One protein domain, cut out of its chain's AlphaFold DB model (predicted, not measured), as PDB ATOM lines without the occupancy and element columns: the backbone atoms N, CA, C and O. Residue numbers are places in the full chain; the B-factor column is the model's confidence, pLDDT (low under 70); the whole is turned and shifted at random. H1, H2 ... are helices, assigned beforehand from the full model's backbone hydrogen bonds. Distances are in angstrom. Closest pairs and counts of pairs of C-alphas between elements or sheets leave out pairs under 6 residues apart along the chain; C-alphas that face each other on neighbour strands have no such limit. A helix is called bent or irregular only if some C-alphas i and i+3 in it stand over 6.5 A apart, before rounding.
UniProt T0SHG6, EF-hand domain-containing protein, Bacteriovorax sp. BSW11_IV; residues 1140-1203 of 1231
ATOM      1  N   GLU A1140     -35.316 -36.965 -14.489       96.38
ATOM      2  CA  GLU A1140     -36.111 -38.143 -14.172       96.38
ATOM      3  C   GLU A1140     -35.843 -39.296 -15.141       96.38
ATOM      4  O   GLU A1140     -35.650 -40.430 -14.696       96.38
ATOM      5  N   LEU A1141     -35.712 -39.009 -16.439       96.00
ATOM      6  CA  LEU A1141     -35.331 -39.978 -17.465       96.00
ATOM      7  C   LEU A1141     -33.924 -40.533 -17.254       96.00
ATOM      8  O   LEU A1141     -33.690 -41.710 -17.511       96.00
ATOM      9  N   ASP A1142     -32.982 -39.720 -16.775       94.62
ATOM     10  CA  ASP A1142     -31.642 -40.208 -16.445       94.62
ATOM     11  C   ASP A1142     -31.662 -41.180 -15.254       94.62
ATOM     12  O   ASP A1142     -30.915 -42.155 -15.253       94.62
ATOM     13  N   ARG A1143     -32.563 -40.985 -14.281       94.62
ATOM     14  CA  ARG A1143     -32.795 -41.974 -13.211       94.62
ATOM     15  C   ARG A1143     -33.501 -43.224 -13.724       94.62
ATOM     16  O   ARG A1143     -33.143 -44.324 -13.311       94.62
ATOM     17  N   ALA A1144     -34.488 -43.059 -14.603       95.19
ATOM     18  CA  ALA A1144     -35.188 -44.177 -15.220       95.19
ATOM     19  C   ALA A1144     -34.222 -45.043 -16.039       95.19
ATOM     20  O   ALA A1144     -34.262 -46.268 -15.941       95.19
ATOM     21  N   PHE A1145     -33.302 -44.420 -16.783       95.81
ATOM     22  CA  PHE A1145     -32.319 -45.121 -17.604       95.81
ATOM     23  C   PHE A1145     -31.511 -46.157 -16.818       95.81
ATOM     24  O   PHE A1145     -31.240 -47.218 -17.364       95.81
ATOM     25  N   GLU A1146     -31.164 -45.905 -15.552       94.94
ATOM     26  CA  GLU A1146     -30.414 -46.879 -14.746       94.94
ATOM     27  C   GLU A1146     -31.166 -48.209 -14.579       94.94
ATOM     28  O   GLU A1146     -30.541 -49.264 -14.617       94.94
ATOM     29  N   VAL A1147     -32.499 -48.169 -14.489       94.56
ATOM     30  CA  VAL A1147     -33.354 -49.369 -14.438       94.56
ATOM     31  C   VAL A1147     -33.515 -49.977 -15.835       94.56
ATOM     32  O   VAL A1147     -33.366 -51.178 -16.020       94.56
ATOM     33  N   TYR A1148     -33.737 -49.154 -16.866       94.94
ATOM     34  CA  TYR A1148     -33.913 -49.644 -18.241       94.94
ATOM     35  C   TYR A1148     -32.603 -50.061 -18.937       94.94
ATOM     36  O   TYR A1148     -32.629 -50.627 -20.030       94.94
ATOM     37  N   ARG A1149     -31.434 -49.798 -18.348       94.50
ATOM     38  CA  ARG A1149     -30.127 -49.976 -18.998       94.50
ATOM     39  C   ARG A1149     -29.937 -51.387 -19.544       94.50
ATOM     40  O   ARG A1149     -29.555 -51.551 -20.703       94.50
ATOM     41  N   ASN A1150     -30.198 -52.397 -18.718       92.44
ATOM     42  CA  ASN A1150     -29.920 -53.788 -19.067       92.44
ATOM     43  C   ASN A1150     -30.880 -54.316 -20.136       92.44
ATOM     44  O   ASN A1150     -30.445 -55.035 -21.040       92.44
ATOM     45  N   VAL A1151     -32.147 -53.888 -20.117       91.56
ATOM     46  CA  VAL A1151     -33.100 -54.258 -21.169       91.56
ATOM     47  C   VAL A1151     -32.769 -53.581 -22.503       91.56
ATOM     48  O   VAL A1151     -32.846 -54.217 -23.552       91.56
ATOM     49  N   ILE A1152     -32.280 -52.335 -22.499       92.69
ATOM     50  CA  ILE A1152     -31.822 -51.669 -23.730       92.69
ATOM     51  C   ILE A1152     -30.596 -52.383 -24.317       92.69
ATOM     52  O   ILE A1152     -30.513 -52.582 -25.529       92.69
ATOM     53  N   LEU A1153     -29.671 -52.840 -23.468       90.69
ATOM     54  CA  LEU A1153     -28.545 -53.681 -23.890       90.69
ATOM     55  C   LEU A1153     -28.984 -55.065 -24.392       90.69
ATOM     56  O   LEU A1153     -28.240 -55.713 -25.125       90.69
ATOM     57  N   MET A1154     -30.159 -55.552 -23.987       87.69
ATOM     58  CA  MET A1154     -30.764 -56.764 -24.542       87.69
ATOM     59  C   MET A1154     -31.362 -56.528 -25.930       87.69
ATOM     60  O   MET A1154     -31.171 -57.371 -26.802       87.69
ATOM     61  N   LEU A1155     -32.022 -55.389 -26.152       84.94
ATOM     62  CA  LEU A1155     -32.584 -55.037 -27.460       84.94
ATOM     63  C   LEU A1155     -31.541 -54.718 -28.524       84.94
ATOM     64  O   LEU A1155     -31.798 -54.920 -29.707       84.94
ATOM     65  N   ALA A1156     -30.378 -54.220 -28.113       84.75
ATOM     66  CA  ALA A1156     -29.276 -53.911 -29.010       84.75
ATOM     67  C   ALA A1156     -28.047 -54.771 -28.659       84.75
ATOM     68  O   ALA A1156     -27.101 -54.256 -28.054       84.75
ATOM     69  N   PRO A1157     -28.032 -56.073 -29.031       80.06
ATOM     70  CA  PRO A1157     -26.930 -56.990 -28.719       80.06
ATOM     71  C   PRO A1157     -25.565 -56.459 -29.169       80.06
ATOM     72  O   PRO A1157     -24.580 -56.602 -28.450       80.06
ATOM     73  N   ASP A1158     -25.543 -55.743 -30.298       82.12
ATOM     74  CA  ASP A1158     -24.382 -55.055 -30.875       82.12
ATOM     75  C   ASP A1158     -23.696 -54.044 -29.931       82.12
ATOM     76  O   ASP A1158     -22.584 -53.585 -30.208       82.12
ATOM     77  N   LEU A1159     -24.349 -53.657 -28.830       81.81
ATOM     78  CA  LEU A1159     -23.797 -52.741 -27.831       81.81
ATOM     79  C   LEU A1159     -23.035 -53.441 -26.696       81.81
ATOM     80  O   LEU A1159     -22.300 -52.761 -25.978       81.81
ATOM     81  N   ARG A1160     -23.172 -54.763 -26.524       78.31
ATOM     82  CA  ARG A1160     -22.580 -55.505 -25.392       78.31
ATOM     83  C   ARG A1160     -21.044 -55.604 -25.463       78.31
ATOM     84  O   ARG A1160     -20.389 -55.676 -24.429       78.31
ATOM     85  N   ASP A1161     -20.448 -55.474 -26.649       83.25
ATOM     86  CA  ASP A1161     -18.995 -55.588 -26.868       83.25
ATOM     87  C   ASP A1161     -18.248 -54.248 -26.687       83.25
ATOM     88  O   ASP A1161     -17.649 -53.700 -27.614       83.25
ATOM     89  N   GLY A1162     -18.305 -53.671 -25.479       80.69
ATOM     90  CA  GLY A1162     -17.592 -52.426 -25.128       80.69
ATOM     91  C   GLY A1162     -18.269 -51.128 -25.597       80.69
ATOM     92  O   GLY A1162     -17.741 -50.029 -25.405       80.69
ATOM     93  N   ASN A1163     -19.468 -51.244 -26.165       86.31
ATOM     94  CA  ASN A1163     -20.277 -50.152 -26.701       86.31
ATOM     95  C   ASN A1163     -21.454 -49.773 -25.779       86.31
ATOM     96  O   ASN A1163     -22.314 -48.980 -26.159       86.31
ATOM     97  N   GLU A1164     -21.471 -50.258 -24.534       90.25
ATOM     98  CA  GLU A1164     -22.594 -50.069 -23.605       90.25
ATOM     99  C   GLU A1164     -22.906 -48.596 -23.306       90.25
ATOM    100  O   GLU A1164     -24.043 -48.234 -23.009       90.25
ATOM    101  N   LYS A1165     -21.910 -47.709 -23.443       88.19
ATOM    102  CA  LYS A1165     -22.078 -46.251 -23.314       88.19
ATOM    103  C   LYS A1165     -23.120 -45.668 -24.280       88.19
ATOM    104  O   LYS A1165     -23.628 -44.573 -24.038       88.19
ATOM    105  N   TYR A1166     -23.436 -46.375 -25.368       93.00
ATOM    106  CA  TYR A1166     -24.453 -45.974 -26.336       93.00
ATOM    107  C   TYR A1166     -25.878 -46.372 -25.921       93.00
ATOM    108  O   TYR A1166     -26.822 -45.814 -26.474       93.00
ATOM    109  N   ALA A1167     -26.068 -47.242 -24.920       93.50
ATOM    110  CA  ALA A1167     -27.401 -47.648 -24.455       93.50
ATOM    111  C   ALA A1167     -28.244 -46.447 -23.999       93.50
ATOM    112  O   ALA A1167     -29.425 -46.358 -24.317       93.50
ATOM    113  N   ARG A1168     -27.615 -45.457 -23.351       94.69
ATOM    114  CA  ARG A1168     -28.279 -44.200 -22.975       94.69
ATOM    115  C   ARG A1168     -28.801 -43.453 -24.201       94.69
ATOM    116  O   ARG A1168     -29.903 -42.925 -24.183       94.69
ATOM    117  N   VAL A1169     -28.040 -43.431 -25.292       94.94
ATOM    118  CA  VAL A1169     -28.453 -42.773 -26.543       94.94
ATOM    119  C   VAL A1169     -29.643 -43.490 -27.161       94.94
ATOM    120  O   VAL A1169     -30.586 -42.826 -27.576       94.94
ATOM    121  N   VAL A1170     -29.621 -44.825 -27.179       93.75
ATOM    122  CA  VAL A1170     -30.736 -45.643 -27.676       93.75
ATOM    123  C   VAL A1170     -31.994 -45.404 -26.846       93.75
ATOM    124  O   VAL A1170     -33.033 -45.101 -27.422       93.75
ATOM    125  N   PHE A1171     -31.893 -45.417 -25.515       95.62
ATOM    126  CA  PHE A1171     -33.015 -45.124 -24.620       95.62
ATOM    127  C   PHE A1171     -33.639 -43.749 -24.905       95.62
ATOM    128  O   PHE A1171     -34.830 -43.651 -25.185       95.62
ATOM    129  N   PHE A1172     -32.833 -42.682 -24.928       96.12
ATOM    130  CA  PHE A1172     -33.338 -41.333 -25.207       96.12
ATOM    131  C   PHE A1172     -33.850 -41.166 -26.645       96.12
ATOM    132  O   PHE A1172     -34.772 -40.384 -26.878       96.12
ATOM    133  N   HIS A1173     -33.290 -41.901 -27.611       95.25
ATOM    134  CA  HIS A1173     -33.822 -41.960 -28.970       95.25
ATOM    135  C   HIS A1173     -35.224 -42.570 -28.985       95.25
ATOM    136  O   HIS A1173     -36.131 -41.953 -29.534       95.25
ATOM    137  N   MET A1174     -35.408 -43.717 -28.331       94.12
ATOM    138  CA  MET A1174     -36.701 -44.397 -28.244       94.12
ATOM    139  C   MET A1174     -37.750 -43.545 -27.534       94.12
ATOM    140  O   MET A1174     -38.888 -43.495 -27.980       94.12
ATOM    141  N   ILE A1175     -37.370 -42.811 -26.487       95.75
ATOM    142  CA  ILE A1175     -38.291 -41.899 -25.800       95.75
ATOM    143  C   ILE A1175     -38.707 -40.739 -26.711       95.75
ATOM    144  O   ILE A1175     -39.897 -40.472 -26.858       95.75
ATOM    145  N   LYS A1176     -37.740 -40.064 -27.346       95.44
ATOM    146  CA  LYS A1176     -38.003 -38.862 -28.151       95.44
ATOM    147  C   LYS A1176     -38.726 -39.163 -29.463       95.44
ATOM    148  O   LYS A1176     -39.602 -38.400 -29.856       95.44
ATOM    149  N   TYR A1177     -38.316 -40.220 -30.157       94.50
ATOM    150  CA  TYR A1177     -38.771 -40.530 -31.515       94.50
ATOM    151  C   TYR A1177     -39.719 -41.729 -31.581       94.50
ATOM    152  O   TYR A1177     -40.178 -42.047 -32.672       94.50
ATOM    153  N   MET A1178     -39.999 -42.399 -30.453       93.00
ATOM    154  CA  MET A1178     -40.895 -43.564 -30.383       93.00
ATOM    155  C   MET A1178     -40.549 -44.630 -31.438       93.00
ATOM    156  O   MET A1178     -41.425 -45.226 -32.054       93.00
ATOM    157  N   THR A1179     -39.249 -44.831 -31.677       90.75
ATOM    158  CA  THR A1179     -38.669 -45.759 -32.663       90.75
ATOM    159  C   THR A1179     -37.293 -46.232 -32.185       90.75
ATOM    160  O   THR A1179     -36.645 -45.568 -31.371       90.75
ATOM    161  N   ILE A1180     -36.825 -47.388 -32.663       88.06
ATOM    162  CA  ILE A1180     -35.456 -47.862 -32.399       88.06
ATOM    163  C   ILE A1180     -34.507 -47.253 -33.448       88.06
ATOM    164  O   ILE A1180     -34.802 -47.318 -34.639       88.06
ATOM    165  N   PRO A1181     -33.345 -46.697 -33.056       88.94
ATOM    166  CA  PRO A1181     -32.385 -46.173 -34.022       88.94
ATOM    167  C   PRO A1181     -31.757 -47.306 -34.853       88.94
ATOM    168  O   PRO A1181     -30.979 -48.100 -34.328       88.94
ATOM    169  N   CYS A1182     -32.031 -47.339 -36.160       82.06
ATOM    170  CA  CYS A1182     -31.555 -48.407 -37.053       82.06
ATOM    171  C   CYS A1182     -30.097 -48.273 -37.529       82.06
ATOM    172  O   CYS A1182     -29.494 -49.247 -37.969       82.06
ATOM    173  N   SER A1183     -29.482 -47.089 -37.421       82.50
ATOM    174  CA  SER A1183     -28.124 -46.847 -37.929       82.50
ATOM    175  C   SER A1183     -27.101 -46.626 -36.813       82.50
ATOM    176  O   SER A1183     -27.236 -45.716 -35.989       82.50
ATOM    177  N   LYS A1184     -25.997 -47.391 -36.849       81.94
ATOM    178  CA  LYS A1184     -24.817 -47.176 -35.984       81.94
ATOM    179  C   LYS A1184     -24.248 -45.761 -36.139       81.94
ATOM    180  O   LYS A1184     -23.767 -45.185 -35.164       81.94
ATOM    181  N   VAL A1185     -24.349 -45.180 -37.340       82.25
ATOM    182  CA  VAL A1185     -23.927 -43.798 -37.617       82.25
ATOM    183  C   VAL A1185     -24.813 -42.809 -36.862       82.25
ATOM    184  O   VAL A1185     -24.293 -41.899 -36.217       82.25
ATOM    185  N   THR A1186     -26.131 -43.022 -36.860       83.62
ATOM    186  CA  THR A1186     -27.087 -42.203 -36.100       83.62
ATOM    187  C   THR A1186     -26.821 -42.294 -34.600       83.62
ATOM    188  O   THR A1186     -26.716 -41.260 -33.941       83.62
ATOM    189  N   ILE A1187     -26.605 -43.501 -34.064       86.31
ATOM    190  CA  ILE A1187     -26.268 -43.711 -32.644       86.31
ATOM    191  C   ILE A1187     -24.963 -42.987 -32.277       86.31
ATOM    192  O   ILE A1187     -24.909 -42.276 -31.272       86.31
ATOM    193  N   PHE A1188     -23.917 -43.104 -33.102       87.06
ATOM    194  CA  PHE A1188     -22.633 -42.442 -32.863       87.06
ATOM    195  C   PHE A1188     -22.738 -40.911 -32.933       87.06
ATOM    196  O   PHE A1188     -22.235 -40.209 -32.049       87.06
ATOM    197  N   LYS A1189     -23.430 -40.378 -33.949       88.19
ATOM    198  CA  LYS A1189     -23.685 -38.938 -34.109       88.19
ATOM    199  C   LYS A1189     -24.456 -38.385 -32.913       88.19
ATOM    200  O   LYS A1189     -24.057 -37.376 -32.331       88.19
ATOM    201  N   HIS A1190     -25.523 -39.073 -32.514       89.00
ATOM    202  CA  HIS A1190     -26.350 -38.685 -31.379       89.00
ATOM    203  C   HIS A1190     -25.606 -38.816 -30.049       89.00
ATOM    204  O   HIS A1190     -25.851 -38.015 -29.161       89.00
ATOM    205  N   HIS A1191     -24.664 -39.751 -29.899       89.12
ATOM    206  CA  HIS A1191     -23.818 -39.836 -28.707       89.12
ATOM    207  C   HIS A1191     -22.907 -38.618 -28.549       89.12
ATOM    208  O   HIS A1191     -22.853 -38.013 -27.480       89.12
ATOM    209  N   ASN A1192     -22.214 -38.231 -29.622       88.69
ATOM    210  CA  ASN A1192     -21.264 -37.116 -29.579       88.69
ATOM    211  C   ASN A1192     -21.960 -35.754 -29.427       88.69
ATOM    212  O   ASN A1192     -21.360 -34.805 -28.931       88.69
ATOM    213  N   LEU A1193     -23.230 -35.664 -29.826       90.75
ATOM    214  CA  LEU A1193     -24.065 -34.464 -29.721       90.75
ATOM    215  C   LEU A1193     -25.261 -34.675 -28.779       90.75
ATOM    216  O   LEU A1193     -26.304 -34.041 -28.936       90.75
ATOM    217  N   PHE A1194     -25.117 -35.561 -27.793       90.06
ATOM    218  CA  PHE A1194     -26.227 -36.044 -26.970       90.06
ATOM    219  C   PHE A1194     -27.004 -34.919 -26.290       90.06
ATOM    220  O   PHE A1194     -28.231 -34.874 -26.360       90.06
ATOM    221  N   TRP A1195     -26.290 -33.958 -25.702       89.94
ATOM    222  CA  TRP A1195     -26.924 -32.803 -25.075       89.94
ATOM    223  C   TRP A1195     -27.733 -31.976 -26.081       89.94
ATOM    224  O   TRP A1195     -28.855 -31.592 -25.783       89.94
ATOM    225  N   PHE A1196     -27.226 -31.752 -27.297       90.88
ATOM    226  CA  PHE A1196     -27.942 -30.973 -28.312       90.88
ATOM    227  C   PHE A1196     -29.240 -31.659 -28.756       90.88
ATOM    228  O   PHE A1196     -30.272 -31.006 -28.888       90.88
ATOM    229  N   TYR A1197     -29.212 -32.982 -28.937       89.25
ATOM    230  CA  TYR A1197     -30.383 -33.730 -29.392       89.25
ATOM    231  C   TYR A1197     -31.433 -33.957 -28.300       89.25
ATOM    232  O   TYR A1197     -32.623 -33.997 -28.624       89.25
ATOM    233  N   TYR A1198     -31.014 -34.099 -27.037       94.06
ATOM    234  CA  TYR A1198     -31.872 -34.624 -25.971       94.06
ATOM    235  C   TYR A1198     -31.994 -33.739 -24.724       94.06
ATOM    236  O   TYR A1198     -32.472 -34.219 -23.695       94.06
ATOM    237  N   ARG A1199     -31.577 -32.462 -24.778       91.25
ATOM    238  CA  ARG A1199     -31.683 -31.526 -23.636       91.25
ATOM    239  C   ARG A1199     -33.116 -31.358 -23.129       91.25
ATOM    240  O   ARG A1199     -33.316 -31.332 -21.925       91.25
ATOM    241  N   ASN A1200     -34.074 -31.255 -24.047       93.31
ATOM    242  CA  ASN A1200     -35.489 -31.011 -23.749       93.31
ATOM    243  C   ASN A1200     -36.328 -32.267 -24.041       93.31
ATOM    244  O   ASN A1200     -37.415 -32.174 -24.599       93.31
ATOM    245  N   THR A1201     -35.755 -33.456 -23.836       95.88
ATOM    246  CA  THR A1201     -36.514 -34.701 -23.991       95.88
ATOM    247  C   THR A1201     -37.287 -34.961 -22.719       95.88
ATOM    248  O   THR A1201     -36.699 -35.033 -21.645       95.88
ATOM    249  N   GLU A1202     -38.585 -35.118 -22.896       96.56
ATOM    250  CA  GLU A1202     -39.575 -35.413 -21.875       96.56
ATOM    251  C   GLU A1202     -40.335 -36.663 -22.324       96.56
ATOM    252  O   GLU A1202     -40.481 -36.898 -23.530       96.56
ATOM    253  N   ALA A1203     -40.793 -37.480 -21.378       97.38
ATOM    254  CA  ALA A1203     -41.618 -38.642 -21.683       97.38
ATOM    255  C   ALA A1203     -43.018 -38.498 -21.097       97.38
ATOM    256  O   ALA A1203     -43.203 -38.305 -19.897       97.38
TER     257      ALA A1203
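This is residues 1140 to 1203 of the 1231 residues of the protein "EF-hand domain-containing protein" of Bacteriovorax sp. BSW11_IV (UniProt T0SHG6). One helix, H2, runs through the middle, with the longer, kinked H1 crossing it on one side and H3 crossing it on the opposite side. Short H4 follows H3 around a corner and lies on that same side of H2, and the last residues, 1199 to 1203, trail back toward the end of the domain where H1 begins. The printed part has 64 residues with four named helices, in the order H1, H2, H3, H4, and no named strand; its class is all helix. The whole is compact, with a radius of gyration of the C-alphas of 10.8 A, and rounded, spanning 30 by 25 by 18 A.

H1, residues 1140 to 1155, has a kink of 64 degrees near residue 1148. It touches H2, residues 1164 to 1177, and the closest C-alphas of the two are those of Ile 1152 and Ala 1167, 6.0 A apart. Their lines are about perpendicular at 70.3 degrees, but only just. H2 is the hub, touching three other helices. With residues 1166 to 1170 alone it touches H3, residues 1184 to 1192; the closest C-alphas, those of Val 1169 and His 1191, are 5.9 A apart, and the lines are about perpendicular at 85 degrees. H4, residues 1194 to 1198, only just touches H2, with 3 pairs of C-alphas within 8 A, the closest being those of Phe 1172 and Tyr 1198 at 6.9 A. H3 and H4 are close but not clearly touching; their closest C-alphas, those of His 1190 and Tyr 1197, are 6.7 A apart. H1 is apart from H3 and from H4. In H3 and H4 every O i to N i+4 pair is within hydrogen-bond range; in H1 8 of 12 are, and in H2 8 of 10.

H1 begins at C-alpha 1140, at (-36.111, -38.143, -14.172), and is 21.8 A long from first to last C-alpha. It is irregular: C-alphas 1147 and 1150 are 7.3 A apart. H2 begins at C-alpha 1164, at (-22.594, -50.069, -23.605), and is 20.4 A long; it is only just irregular, with C-alphas 1165 and 1168 6.54 A apart. H3 is 12.4 A long. H4, 5.9 A long, ends at C-alpha 1198, at (-31.872, -34.624, -25.971).

The two C-alphas farthest apart are those of Asp 1161 and Asn 1200, at 29.8 A, while those of Glu 1140 and Ala 1203, the first and last printed, are 9.3 A apart. The printed part has no cut. The link from H3 to H4 is tight, those from H1 to H2 and from H2 to H3 are short, and none is long. The mean pLDDT of the printed part is 90.4, and no printed residue is under 70.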